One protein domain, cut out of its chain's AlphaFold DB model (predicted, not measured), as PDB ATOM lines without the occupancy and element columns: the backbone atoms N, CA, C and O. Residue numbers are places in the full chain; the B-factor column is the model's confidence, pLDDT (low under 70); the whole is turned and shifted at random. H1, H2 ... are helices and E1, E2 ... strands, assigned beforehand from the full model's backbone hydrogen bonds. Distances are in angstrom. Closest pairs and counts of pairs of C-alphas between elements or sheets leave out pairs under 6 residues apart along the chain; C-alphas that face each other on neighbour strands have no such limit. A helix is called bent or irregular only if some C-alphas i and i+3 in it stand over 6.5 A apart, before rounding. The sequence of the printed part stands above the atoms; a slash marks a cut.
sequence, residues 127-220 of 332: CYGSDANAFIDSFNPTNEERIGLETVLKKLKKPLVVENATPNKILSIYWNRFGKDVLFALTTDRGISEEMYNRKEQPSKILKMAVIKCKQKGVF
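Overview. This is residues 127 to 220 of the 332 residues of an uncharacterized protein of archaeon (UniProt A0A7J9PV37). A bent helix, H3, folds round H2 in the core, both of its arms packing on H2, and the hairpin of H4 and H5 packs on arm H3b. Short H1 packs on H2 towards the other end, where strands E1 and E2 lie; E1 and the last residues of H5 make the two ends of the long axis. The 94 printed residues hold five named helices and two named strands in the order E1, H1, H2, E2, H3, H4, H5, mostly helix. The whole is compact, with a radius of gyration of the C-alphas of 13.2 A, and spans 45 by 22 by 20 A.

Along the chain. H3, residues 167 to 187, was assigned as one helix by its hydrogen bonds but is bent: C-alphas 177 and 180 are 7.9 A apart. Its arms are H3a, residues 167 to 177, 15.9 A, and H3b, residues 180 to 187; H3a is itself irregular, with C-alphas 173 and 176 7.8 A apart. H2 is residues 143 to 155, 18.9 A, H1 132 to 137 and H4 190 to 197. H5, residues 203 to 220, is 25.4 A long and ends at C-alpha 220 (81.258, 90.016, 68.941). E1, residues 127 to 129, begins at C-alpha 127 (86.993, 62.390, 104.678); E2 is residues 160 to 162.

Arrangement. H3a and H3b stand at a steep tilt of 58 degrees. H2 touches H3b, closest C-alphas Gly 148 and Val 182, 5.1 A, and H3a, Glu 145 and Pro 167, 6.3 A. H4 touches H3b, Leu 183 and Ser 193, 5.1 A. The hairpin H4 and H5 has a shallow tilt of 33 degrees, only just short of steep, with closest C-alphas Met 196 and Ile 206, 6.3 A. H1 and H2, also a hairpin, touch at Ala 132 and Leu 153, 6.8 A. E1 and E2 are apart and pair with no named strand. Every O i to N i+4 pair is within hydrogen-bond range in H1, H3b, H4 and H5, against 8 of 9 in H2 and 5 of 7 in H3a.

Size, cuts and confidence. The C-alphas farthest apart, of Cys 127 and Phe 220, are 45.5 A apart. The printed part has no cut, its links are tight, and no printed residue is under 70 in pLDDT.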
ATOM      1  N   CYS A 127      88.173  61.690 104.188       90.81
ATOM      2  CA  CYS A 127      86.993  62.390 104.678       90.81
ATOM      3  C   CYS A 127      87.310  63.872 104.899       90.81
ATOM      4  O   CYS A 127      88.170  64.226 105.706       90.81
ATOM      5  N   TYR A 128      86.560  64.737 104.220       92.00
ATOM      6  CA  TYR A 128      86.676  66.197 104.290       92.00
ATOM      7  C   TYR A 128      85.579  66.823 105.155       92.00
ATOM      8  O   TYR A 128      85.440  68.043 105.221       92.00
ATOM      9  N   GLY A 129      84.760  66.000 105.819       89.56
ATOM     10  CA  GLY A 129      83.626  66.473 106.608       89.56
ATOM     11  C   GLY A 129      82.720  67.385 105.778       89.56
ATOM     12  O   GLY A 129      82.338  67.038 104.667       89.56
ATOM     13  N   SER A 130      82.387  68.560 106.305       89.06
ATOM     14  CA  SER A 130      81.580  69.565 105.603       89.06
ATOM     15  C   SER A 130      82.404  70.622 104.853       89.06
ATOM     16  O   SER A 130      81.821  71.594 104.367       89.06
ATOM     17  N   ASP A 131      83.732  70.484 104.783       91.38
ATOM     18  CA  ASP A 131      84.606  71.455 104.121       91.38
ATOM     19  C   ASP A 131      84.612  71.235 102.605       91.38
ATOM     20  O   ASP A 131      85.298  70.366 102.063       91.38
ATOM     21  N   ALA A 132      83.800  72.033 101.913       93.25
ATOM     22  CA  ALA A 132      83.692  71.982 100.461       93.25
ATOM     23  C   ALA A 132      84.974  72.459  99.767       93.25
ATOM     24  O   ALA A 132      85.296  71.945  98.700       93.25
ATOM     25  N   ASN A 133      85.701  73.413 100.353       93.44
ATOM     26  CA  ASN A 133      86.884  73.987  99.719       93.44
ATOM     27  C   ASN A 133      88.032  72.987  99.765       93.44
ATOM     28  O   ASN A 133      88.573  72.660  98.716       93.44
ATOM     29  N   ALA A 134      88.315  72.412 100.938       93.50
ATOM     30  CA  ALA A 134      89.336  71.374 101.067       93.50
ATOM     31  C   ALA A 134      89.042  70.165 100.163       93.50
ATOM     32  O   ALA A 134      89.953  69.617  99.538       93.50
ATOM     33  N   PHE A 135      87.766  69.776 100.048       95.31
ATOM     34  CA  PHE A 135      87.341  68.726  99.123       95.31
ATOM     35  C   PHE A 135      87.652  69.095  97.667       95.31
ATOM     36  O   PHE A 135      88.303  68.320  96.969       95.31
ATOM     37  N   ILE A 136      87.238  70.280  97.209       95.88
ATOM     38  CA  ILE A 136      87.458  70.743  95.830       95.88
ATOM     39  C   ILE A 136      88.952  70.879  95.520       95.88
ATOM     40  O   ILE A 136      89.409  70.410  94.478       95.88
ATOM     41  N   ASP A 137      89.709  71.500  96.423       94.62
ATOM     42  CA  ASP A 137      91.137  71.775  96.259       94.62
ATOM     43  C   ASP A 137      91.953  70.495  96.096       94.62
ATOM     44  O   ASP A 137      92.921  70.475  95.337       94.62
ATOM     45  N   SER A 138      91.516  69.398  96.723       94.25
ATOM     46  CA  SER A 138      92.200  68.108  96.625       94.25
ATOM     47  C   SER A 138      92.263  67.526  95.206       94.25
ATOM     48  O   SER A 138      93.094  66.660  94.940       94.25
ATOM     49  N   PHE A 139      91.441  68.033  94.279       93.75
ATOM     50  CA  PHE A 139      91.405  67.588  92.886       93.75
ATOM     51  C   PHE A 139      92.162  68.493  91.906       93.75
ATOM     52  O   PHE A 139      92.190  68.175  90.718       93.75
ATOM     53  N   ASN A 140      92.740  69.614  92.359       92.19
ATOM     54  CA  ASN A 140      93.376  70.627  91.499       92.19
ATOM     55  C   ASN A 140      92.538  70.996  90.244       92.19
ATOM     56  O   ASN A 140      93.025  70.864  89.115       92.19
ATOM     57  N   PRO A 141      91.270  71.426  90.402       95.25
ATOM     58  CA  PRO A 141      90.367  71.675  89.278       95.25
ATOM     59  C   PRO A 141      90.786  72.898  88.453       95.25
ATOM     60  O   PRO A 141      91.413  73.829  88.967       95.25
ATOM     61  N   THR A 142      90.355  72.963  87.188       92.62
ATOM     62  CA  THR A 142      90.394  74.235  86.445       92.62
ATOM     63  C   THR A 142      89.422  75.255  87.051       92.62
ATOM     64  O   THR A 142      88.520  74.900  87.810       92.62
ATOM     65  N   ASN A 143      89.560  76.536  86.696       90.88
ATOM     66  CA  ASN A 143      88.656  77.587  87.185       90.88
ATOM     67  C   ASN A 143      87.183  77.277  86.872       90.88
ATOM     68  O   ASN A 143      86.307  77.491  87.707       90.88
ATOM     69  N   GLU A 144      86.911  76.737  85.684       91.75
ATOM     70  CA  GLU A 144      85.558  76.365  85.270       91.75
ATOM     71  C   GLU A 144      85.017  75.191  86.088       91.75
ATOM     72  O   GLU A 144      83.867  75.206  86.527       91.75
ATOM     73  N   GLU A 145      85.856  74.181  86.321       96.94
ATOM     74  CA  GLU A 145      85.505  73.016  87.130       96.94
ATOM     75  C   GLU A 145      85.260  73.397  88.588       96.94
ATOM     76  O   GLU A 145      84.291  72.918  89.173       96.94
ATOM     77  N   ARG A 146      86.072  74.297  89.156       97.50
ATOM     78  CA  ARG A 146      85.886  74.826  90.512       97.50
ATOM     79  C   ARG A 146      84.508  75.458  90.672       97.50
ATOM     80  O   ARG A 146      83.761  75.041  91.550       97.50
ATOM     81  N   ILE A 147      84.134  76.380  89.782       93.00
ATOM     82  CA  ILE A 147      82.810  77.030  89.800       93.00
ATOM     83  C   ILE A 147      81.692  75.982  89.710       93.00
ATOM     84  O   ILE A 147      80.685  76.062  90.423       93.00
ATOM     85  N   GLY A 148      81.867  74.973  88.852       95.75
ATOM     86  CA  GLY A 148      80.903  73.886  88.718       95.75
ATOM     87  C   GLY A 148      80.757  73.054  89.989       95.75
ATOM     88  O   GLY A 148      79.635  72.820  90.443       95.75
ATOM     89  N   LEU A 149      81.872  72.647  90.595       97.62
ATOM     90  CA  LEU A 149      81.873  71.887  91.839       97.62
ATOM     91  C   LEU A 149      81.270  72.706  92.981       97.62
ATOM     92  O   LEU A 149      80.364  72.217  93.646       97.62
ATOM     93  N   GLU A 150      81.673  73.963  93.170       97.19
ATOM     94  CA  GLU A 150      81.104  74.851  94.194       97.19
ATOM     95  C   GLU A 150      79.581  74.970  94.054       97.19
ATOM     96  O   GLU A 150      78.846  74.848  95.040       97.19
ATOM     97  N   THR A 151      79.091  75.131  92.822       96.12
ATOM     98  CA  THR A 151      77.655  75.220  92.531       96.12
ATOM     99  C   THR A 151      76.920  73.936  92.913       96.12
ATOM    100  O   THR A 151      75.870  73.997  93.561       96.12
ATOM    101  N   VAL A 152      77.471  72.768  92.561       96.44
ATOM    102  CA  VAL A 152      76.909  71.461  92.933       96.44
ATOM    103  C   VAL A 152      76.927  71.287  94.449       96.44
ATOM    104  O   VAL A 152      75.877  71.082  95.059       96.44
ATOM    105  N   LEU A 153      78.097  71.419  95.078       95.12
ATOM    106  CA  LEU A 153      78.283  71.158  96.502       95.12
ATOM    107  C   LEU A 153      77.451  72.105  97.366       95.12
ATOM    108  O   LEU A 153      76.951  71.682  98.406       95.12
ATOM    109  N   LYS A 154      77.235  73.362  96.959       94.44
ATOM    110  CA  LYS A 154      76.356  74.304  97.673       94.44
ATOM    111  C   LYS A 154      74.904  73.818  97.738       94.44
ATOM    112  O   LYS A 154      74.238  74.059  98.742       94.44
ATOM    113  N   LYS A 155      74.431  73.114  96.706       92.69
ATOM    114  CA  LYS A 155      73.058  72.588  96.615       92.69
ATOM    115  C   LYS A 155      72.885  71.201  97.242       92.69
ATOM    116  O   LYS A 155      71.748  70.770  97.450       92.69
ATOM    117  N   LEU A 156      73.977  70.502  97.559       91.25
ATOM    118  CA  LEU A 156      73.916  69.208  98.236       91.25
ATOM    119  C   LEU A 156      73.534  69.365  99.711       91.25
ATOM    120  O   LEU A 156      74.150  70.128 100.456       91.25
ATOM    121  N   LYS A 157      72.520  68.593 100.111       89.44
ATOM    122  CA  LYS A 157      72.108  68.398 101.510       89.44
ATOM    123  C   LYS A 157      72.573  67.053 102.078       89.44
ATOM    124  O   LYS A 157      72.815  66.955 103.272       89.44
ATOM    125  N   LYS A 158      72.708  66.050 101.205       90.50
ATOM    126  CA  LYS A 158      73.155  64.692 101.532       90.50
ATOM    127  C   LYS A 158      74.669  64.538 101.354       90.50
ATOM    128  O   LYS A 158      75.271  65.377 100.671       90.50
ATOM    129  N   PRO A 159      75.270  63.470 101.901       91.81
ATOM    130  CA  PRO A 159      76.666  63.150 101.685       91.81
ATOM    131  C   PRO A 159      77.002  62.909 100.218       91.81
ATOM    132  O   PRO A 159      76.172  62.467  99.423       91.81
ATOM    133  N   LEU A 160      78.257  63.178  99.889       93.38
ATOM    134  CA  LEU A 160      78.884  62.811  98.633       93.38
ATOM    135  C   LEU A 160      79.999  61.825  98.951       93.38
ATOM    136  O   LEU A 160      80.983  62.204  99.582       93.38
ATOM    137  N   VAL A 161      79.840  60.582  98.507       91.88
ATOM    138  CA  VAL A 161      80.852  59.528  98.635       91.88
ATOM    139  C   VAL A 161      81.213  59.072  97.230       91.88
ATOM    140  O   VAL A 161      80.352  58.552  96.520       91.88
ATOM    141  N   VAL A 162      82.453  59.316  96.805       91.50
ATOM    142  CA  VAL A 162      82.901  59.017  95.436       91.50
ATOM    143  C   VAL A 162      84.273  58.363  95.457       91.50
ATOM    144  O   VAL A 162      85.220  58.914  95.999       91.50
ATOM    145  N   GLU A 163      84.390  57.216  94.801       88.38
ATOM    146  CA  GLU A 163      85.677  56.565  94.541       88.38
ATOM    147  C   GLU A 163      86.275  57.031  93.217       88.38
ATOM    148  O   GLU A 163      85.541  57.391  92.292       88.38
ATOM    149  N   ASN A 164      87.592  56.936  93.080       88.31
ATOM    150  CA  ASN A 164      88.400  57.439  91.976       88.31
ATOM    151  C   ASN A 164      87.917  58.830  91.550       88.31
ATOM    152  O   ASN A 164      87.486  59.044  90.407       88.31
ATOM    153  N   ALA A 165      87.831  59.727  92.533       91.12
ATOM    154  CA  ALA A 165      87.123  60.982  92.380       91.12
ATOM    155  C   ALA A 165      87.901  61.934  91.460       91.12
ATOM    156  O   ALA A 165      89.097  62.162  91.604       91.12
ATOM    157  N   THR A 166      87.192  62.501  90.486       95.69
ATOM    158  CA  THR A 166      87.701  63.565  89.610       95.69
ATOM    159  C   THR A 166      86.630  64.643  89.466       95.69
ATOM    160  O   THR A 166      85.439  64.320  89.595       95.69
ATOM    161  N   PRO A 167      86.997  65.898  89.137       96.62
ATOM    162  CA  PRO A 167      86.022  66.966  88.929       96.62
ATOM    163  C   PRO A 167      84.949  66.567  87.912       96.62
ATOM    164  O   PRO A 167      83.754  66.662  88.187       96.62
ATOM    165  N   ASN A 168      85.368  65.998  86.777       97.19
ATOM    166  CA  ASN A 168      84.449  65.545  85.740       97.19
ATOM    167  C   ASN A 168      83.502  64.434  86.222       97.19
ATOM    168  O   ASN A 168      82.320  64.449  85.882       97.19
ATOM    169  N   LYS A 169      83.995  63.471  87.015       96.62
ATOM    170  CA  LYS A 169      83.167  62.378  87.550       96.62
ATOM    171  C   LYS A 169      82.090  62.916  88.486       96.62
ATOM    172  O   LYS A 169      80.923  62.571  88.322       96.62
ATOM    173  N   ILE A 170      82.461  63.803  89.407       96.38
ATOM    174  CA  ILE A 170      81.521  64.431  90.344       96.38
ATOM    175  C   ILE A 170      80.483  65.262  89.581       96.38
ATOM    176  O   ILE A 170      79.283  65.112  89.808       96.38
ATOM    177  N   LEU A 171      80.922  66.088  88.626       97.25
ATOM    178  CA  LEU A 171      80.017  66.871  87.784       97.25
ATOM    179  C   LEU A 171      79.062  65.977  86.987       97.25
ATOM    180  O   LEU A 171      77.886  66.308  86.877       97.25
ATOM    181  N   SER A 172      79.533  64.835  86.479       97.06
ATOM    182  CA  SER A 172      78.713  63.885  85.713       97.06
ATOM    183  C   SER A 172      77.603  63.263  86.558       97.06
ATOM    184  O   SER A 172      76.470  63.178  86.089       97.06
ATOM    185  N   ILE A 173      77.894  62.896  87.814       95.31
ATOM    186  CA  ILE A 173      76.898  62.346  88.754       95.31
ATOM    187  C   ILE A 173      75.719  63.315  88.931       95.31
ATOM    188  O   ILE A 173      74.564  62.895  88.980       95.31
ATOM    189  N   TYR A 174      76.000  64.617  88.995       95.94
ATOM    190  CA  TYR A 174      74.990  65.638  89.272       95.94
ATOM    191  C   TYR A 174      74.555  66.460  88.057       95.94
ATOM    192  O   TYR A 174      73.750  67.385  88.204       95.94
ATOM    193  N   TRP A 175      75.032  66.126  86.856       96.69
ATOM    194  CA  TRP A 175      74.825  66.943  85.660       96.69
ATOM    195  C   TRP A 175      73.346  67.125  85.331       96.69
ATOM    196  O   TRP A 175      72.879  68.247  85.161       96.69
ATOM    197  N   ASN A 176      72.574  66.038  85.355       95.12
ATOM    198  CA  ASN A 176      71.139  66.079  85.057       95.12
ATOM    199  C   ASN A 176      70.344  66.936  86.051       95.12
ATOM    200  O   ASN A 176      69.267  67.426  85.726       95.12
ATOM    201  N   ARG A 177      70.854  67.105  87.277       95.25
ATOM    202  CA  ARG A 177      70.164  67.839  88.341       95.25
ATOM    203  C   ARG A 177      70.580  69.305  88.414       95.25
ATOM    204  O   ARG A 177      69.735  70.151  88.681       95.25
ATOM    205  N   PHE A 178      71.864  69.597  88.219       96.50
ATOM    206  CA  PHE A 178      72.437  70.926  88.461       96.50
ATOM    207  C   PHE A 178      73.213  71.495  87.266       96.50
ATOM    208  O   PHE A 178      73.704  72.615  87.348       96.50
ATOM    209  N   GLY A 179      73.324  70.779  86.144       95.69
ATOM    210  CA  GLY A 179      74.134  71.189  84.990       95.69
ATOM    211  C   GLY A 179      73.724  72.544  84.413       95.69
ATOM    212  O   GLY A 179      74.585  73.370  84.117       95.69
ATOM    213  N   LYS A 180      72.417  72.830  84.339       95.75
ATOM    214  CA  LYS A 180      71.913  74.150  83.917       95.75
ATOM    215  C   LYS A 180      72.333  75.267  84.872       95.75
ATOM    216  O   LYS A 180      72.738  76.333  84.421       95.75
ATOM    217  N   ASP A 181      72.272  75.017  86.177       95.94
ATOM    218  CA  ASP A 181      72.680  75.991  87.192       95.94
ATOM    219  C   ASP A 181      74.182  76.259  87.149       95.94
ATOM    220  O   ASP A 181      74.605  77.406  87.242       95.94
ATOM    221  N   VAL A 182      74.980  75.201  86.981       96.81
ATOM    222  CA  VAL A 182      76.435  75.284  86.816       96.81
ATOM    223  C   VAL A 182      76.779  76.138  85.597       96.81
ATOM    224  O   VAL A 182      77.584  77.064  85.691       96.81
ATOM    225  N   LEU A 183      76.150  75.858  84.454       96.75
ATOM    226  CA  LEU A 183      76.377  76.617  83.228       96.75
ATOM    227  C   LEU A 183      75.932  78.070  83.369       96.75
ATOM    228  O   LEU A 183      76.629  78.966  82.897       96.75
ATOM    229  N   PHE A 184      74.826  78.325  84.061       94.69
ATOM    230  CA  PHE A 184      74.374  79.687  84.306       94.69
ATOM    231  C   PHE A 184      75.313  80.448  85.246       94.69
ATOM    232  O   PHE A 184      75.637  81.599  84.964       94.69
ATOM    233  N   ALA A 185      75.814  79.810  86.307       93.19
ATOM    234  CA  ALA A 185      76.804  80.406  87.205       93.19
ATOM    235  C   ALA A 185      78.107  80.770  86.472       93.19
ATOM    236  O   ALA A 185      78.735  81.776  86.789       93.19
ATOM    237  N   LEU A 186      78.488  79.977  85.467       91.38
ATOM    238  CA  LEU A 186      79.700  80.184  84.677       91.38
ATOM    239  C   LEU A 186      79.537  81.229  83.563       91.38
ATOM    240  O   LEU A 186      80.465  81.978  83.271       91.38
ATOM    241  N   THR A 187      78.385  81.243  82.895       91.00
ATOM    242  CA  THR A 187      78.173  82.037  81.673       91.00
ATOM    243  C   THR A 187      77.400  83.323  81.916       91.00
ATOM    244  O   THR A 187      77.527  84.263  81.137       91.00
ATOM    245  N   THR A 188      76.558  83.367  82.954       88.75
ATOM    246  CA  THR A 188      75.519  84.392  83.181       88.75
ATOM    247  C   THR A 188      74.574  84.608  81.987       88.75
ATOM    248  O   THR A 188      73.799  85.561  81.954       88.75
ATOM    249  N   ASP A 189      74.587  83.691  81.015       87.38
ATOM    250  CA  ASP A 189      73.854  83.772  79.756       87.38
ATOM    251  C   ASP A 189      72.956  82.542  79.620       87.38
ATOM    252  O   ASP A 189      73.421  81.412  79.437       87.38
ATOM    253  N   ARG A 190      71.639  82.760  79.709       89.62
ATOM    254  CA  ARG A 190      70.652  81.674  79.635       89.62
ATOM    255  C   ARG A 190      70.662  80.959  78.283       89.62
ATOM    256  O   ARG A 190      70.461  79.749  78.252       89.62
ATOM    257  N   GLY A 191      70.915  81.676  77.187       89.69
ATOM    258  CA  GLY A 191      70.940  81.094  75.846       89.69
ATOM    259  C   GLY A 191      72.136  80.166  75.656       89.69
ATOM    260  O   GLY A 191      71.973  79.028  75.221       89.69
ATOM    261  N   ILE A 192      73.332  80.618  76.054       90.25
ATOM    262  CA  ILE A 192      74.542  79.781  76.022       90.25
ATOM    263  C   ILE A 192      74.394  78.599  76.984       90.25
ATOM    264  O   ILE A 192      74.767  77.484  76.629       90.25
ATOM    265  N   SER A 193      73.826  78.819  78.173       92.44
ATOM    266  CA  SER A 193      73.608  77.751  79.153       92.44
ATOM    267  C   SER A 193      72.718  76.637  78.606       92.44
ATOM    268  O   SER A 193      73.078  75.468  78.716       92.44
ATOM    269  N   GLU A 194      71.586  76.976  77.983       93.69
ATOM    270  CA  GLU A 194      70.661  75.977  77.436       93.69
ATOM    271  C   GLU A 194      71.283  75.210  76.263       93.69
ATOM    272  O   GLU A 194      71.193  73.986  76.196       93.69
ATOM    273  N   GLU A 195      71.977  75.902  75.359       93.56
ATOM    274  CA  GLU A 195      72.680  75.243  74.256       93.56
ATOM    275  C   GLU A 195      73.755  74.275  74.767       93.56
ATOM    276  O   GLU A 195      73.858  73.144  74.294       93.56
ATOM    277  N   MET A 196      74.567  74.718  75.729       94.38
ATOM    278  CA  MET A 196      75.672  73.926  76.266       94.38
ATOM    279  C   MET A 196      75.176  72.745  77.094       94.38
ATOM    280  O   MET A 196      75.793  71.687  77.053       94.38
ATOM    281  N   TYR A 197      74.054  72.882  77.798       94.81
ATOM    282  CA  TYR A 197      73.474  71.792  78.578       94.81
ATOM    283  C   TYR A 197      73.056  70.602  77.704       94.81
ATOM    284  O   TYR A 197      73.237  69.455  78.101       94.81
ATOM    285  N   ASN A 198      72.547  70.875  76.499       93.06
ATOM    286  CA  ASN A 198      72.051  69.860  75.565       93.06
ATOM    287  C   ASN A 198      73.163  69.128  74.784       93.06
ATOM    288  O   ASN A 198      72.885  68.299  73.915       93.06
ATOM    289  N   ARG A 199      74.432  69.431  75.073       93.06
ATOM    290  CA  ARG A 199      75.591  68.765  74.476       93.06
ATOM    291  C   ARG A 199      75.831  67.382  75.086       93.06
ATOM    292  O   ARG A 199      75.462  67.119  76.224       93.06
ATOM    293  N   LYS A 200      76.461  66.491  74.311       93.38
ATOM    294  CA  LYS A 200      76.722  65.088  74.705       93.38
ATOM    295  C   LYS A 200      78.142  64.864  75.229       93.38
ATOM    296  O   LYS A 200      78.491  63.761  75.640       93.38
ATOM    297  N   GLU A 201      78.982  65.886  75.153       95.75
ATOM    298  CA  GLU A 201      80.341  65.872  75.666       95.75
ATOM    299  C   GLU A 201      80.376  65.755  77.201       95.75
ATOM    300  O   GLU A 201      79.390  65.971  77.897       95.75
ATOM    301  N   GLN A 202      81.543  65.420  77.751       96.38
ATOM    302  CA  GLN A 202      81.729  65.367  79.200       96.38
ATOM    303  C   GLN A 202      81.565  66.759  79.843       96.38
ATOM    304  O   GLN A 202      82.028  67.740  79.246       96.38
ATOM    305  N   PRO A 203      81.002  66.863  81.065       97.31
ATOM    306  CA  PRO A 203      80.778  68.131  81.760       97.31
ATOM    307  C   PRO A 203      81.968  69.086  81.726       97.31
ATOM    308  O   PRO A 203      81.824  70.209  81.252       97.31
ATOM    309  N   SER A 204      83.167  68.640  82.108       96.31
ATOM    310  CA  SER A 204      84.361  69.501  82.106       96.31
ATOM    311  C   SER A 204      84.676  70.092  80.727       96.31
ATOM    312  O   SER A 204      85.117  71.238  80.615       96.31
ATOM    313  N   LYS A 205      84.425  69.338  79.648       95.94
ATOM    314  CA  LYS A 205      84.591  69.827  78.274       95.94
ATOM    315  C   LYS A 205      83.505  70.841  77.919       95.94
ATOM    316  O   LYS A 205      83.827  71.879  77.342       95.94
ATOM    317  N   ILE A 206      82.255  70.579  78.302       97.69
ATOM    318  CA  ILE A 206      81.141  71.514  78.103       97.69
ATOM    319  C   ILE A 206      81.432  72.848  78.806       97.69
ATOM    320  O   ILE A 206      81.287  73.895  78.179       97.69
ATOM    321  N   LEU A 207      81.905  72.836  80.057       97.06
ATOM    322  CA  LEU A 207      82.223  74.064  80.801       97.06
ATOM    323  C   LEU A 207      83.287  74.908  80.086       97.06
ATOM    324  O   LEU A 207      83.090  76.105  79.870       97.06
ATOM    325  N   LYS A 208      84.376  74.279  79.624       93.00
ATOM    326  CA  LYS A 208      85.419  74.959  78.837       93.00
ATOM    327  C   LYS A 208      84.851  75.577  77.557       93.00
ATOM    328  O   LYS A 208      85.143  76.728  77.233       93.00
ATOM    329  N   MET A 209      84.006  74.837  76.840       93.12
ATOM    330  CA  MET A 209      83.355  75.319  75.619       93.12
ATOM    331  C   MET A 209      82.395  76.481  75.893       93.12
ATOM    332  O   MET A 209      82.344  77.426  75.105       93.12
ATOM    333  N   ALA A 210      81.680  76.450  77.017       93.62
ATOM    334  CA  ALA A 210      80.776  77.511  77.436       93.62
ATOM    335  C   ALA A 210      81.528  78.825  77.708       93.62
ATOM    336  O   ALA A 210      81.117  79.873  77.205       93.62
ATOM    337  N   VAL A 211      82.669  78.777  78.411       88.25
ATOM    338  CA  VAL A 211      83.518  79.963  78.640       88.25
ATOM    339  C   VAL A 211      84.066  80.517  77.334       88.25
ATOM    340  O   VAL A 211      84.002  81.726  77.108       88.25
ATOM    341  N   ILE A 212      84.582  79.652  76.455       87.31
ATOM    342  CA  ILE A 212      85.064  80.074  75.133       87.31
ATOM    343  C   ILE A 212      83.936  80.781  74.382       87.31
ATOM    344  O   ILE A 212      84.134  81.881  73.875       87.31
ATOM    345  N   LYS A 213      82.730  80.209  74.372       89.31
ATOM    346  CA  LYS A 213      81.582  80.809  73.692       89.31
ATOM    347  C   LYS A 213      81.167  82.153  74.293       89.31
ATOM    348  O   LYS A 213      80.850  83.068  73.538       89.31
ATOM    349  N   CYS A 214      81.221  82.313  75.616       84.06
ATOM    350  CA  CYS A 214      80.956  83.600  76.268       84.06
ATOM    351  C   CYS A 214      81.978  84.660  75.863       84.06
ATOM    352  O   CYS A 214      81.593  85.762  75.480       84.06
ATOM    353  N   LYS A 215      83.272  84.314  75.864       81.25
ATOM    354  CA  LYS A 215      84.338  85.214  75.398       81.25
ATOM    355  C   LYS A 215      84.106  85.627  73.949       81.25
ATOM    356  O   LYS A 215      84.185  86.806  73.629       81.25
ATOM    357  N   GLN A 216      83.747  84.677  73.087       81.56
ATOM    358  CA  GLN A 216      83.431  84.959  71.687       81.56
ATOM    359  C   GLN A 216      82.237  85.901  71.555       81.56
ATOM    360  O   GLN A 216      82.333  86.891  70.839       81.56
ATOM    361  N   LYS A 217      81.136  85.636  72.270       82.38
ATOM    362  CA  LYS A 217      79.953  86.502  72.263       82.38
ATOM    363  C   LYS A 217      80.278  87.908  72.772       82.38
ATOM    364  O   LYS A 217      79.834  88.867  72.157       82.38
ATOM    365  N   GLY A 218      81.079  88.035  73.830       78.44
ATOM    366  CA  GLY A 218      81.542  89.327  74.345       78.44
ATOM    367  C   GLY A 218      82.387  90.099  73.328       78.44
ATOM    368  O   GLY A 218      82.139  91.278  73.095       78.44
ATOM    369  N   VAL A 219      83.320  89.422  72.649       74.81
ATOM    370  CA  VAL A 219      84.093  90.022  71.549       74.81
ATOM    371  C   VAL A 219      83.161  90.473  70.423       74.81
ATOM    372  O   VAL A 219      83.242  91.622  70.004       74.81
ATOM    373  N   PHE A 220      82.226  89.632  69.975       73.75
ATOM    374  CA  PHE A 220      81.258  90.016  68.941       73.75
ATOM    375  C   PHE A 220      80.366  91.185  69.360       73.75
ATOM    376  O   PHE A 220      80.136  92.063  68.541       73.75
TER     377      PHE A 220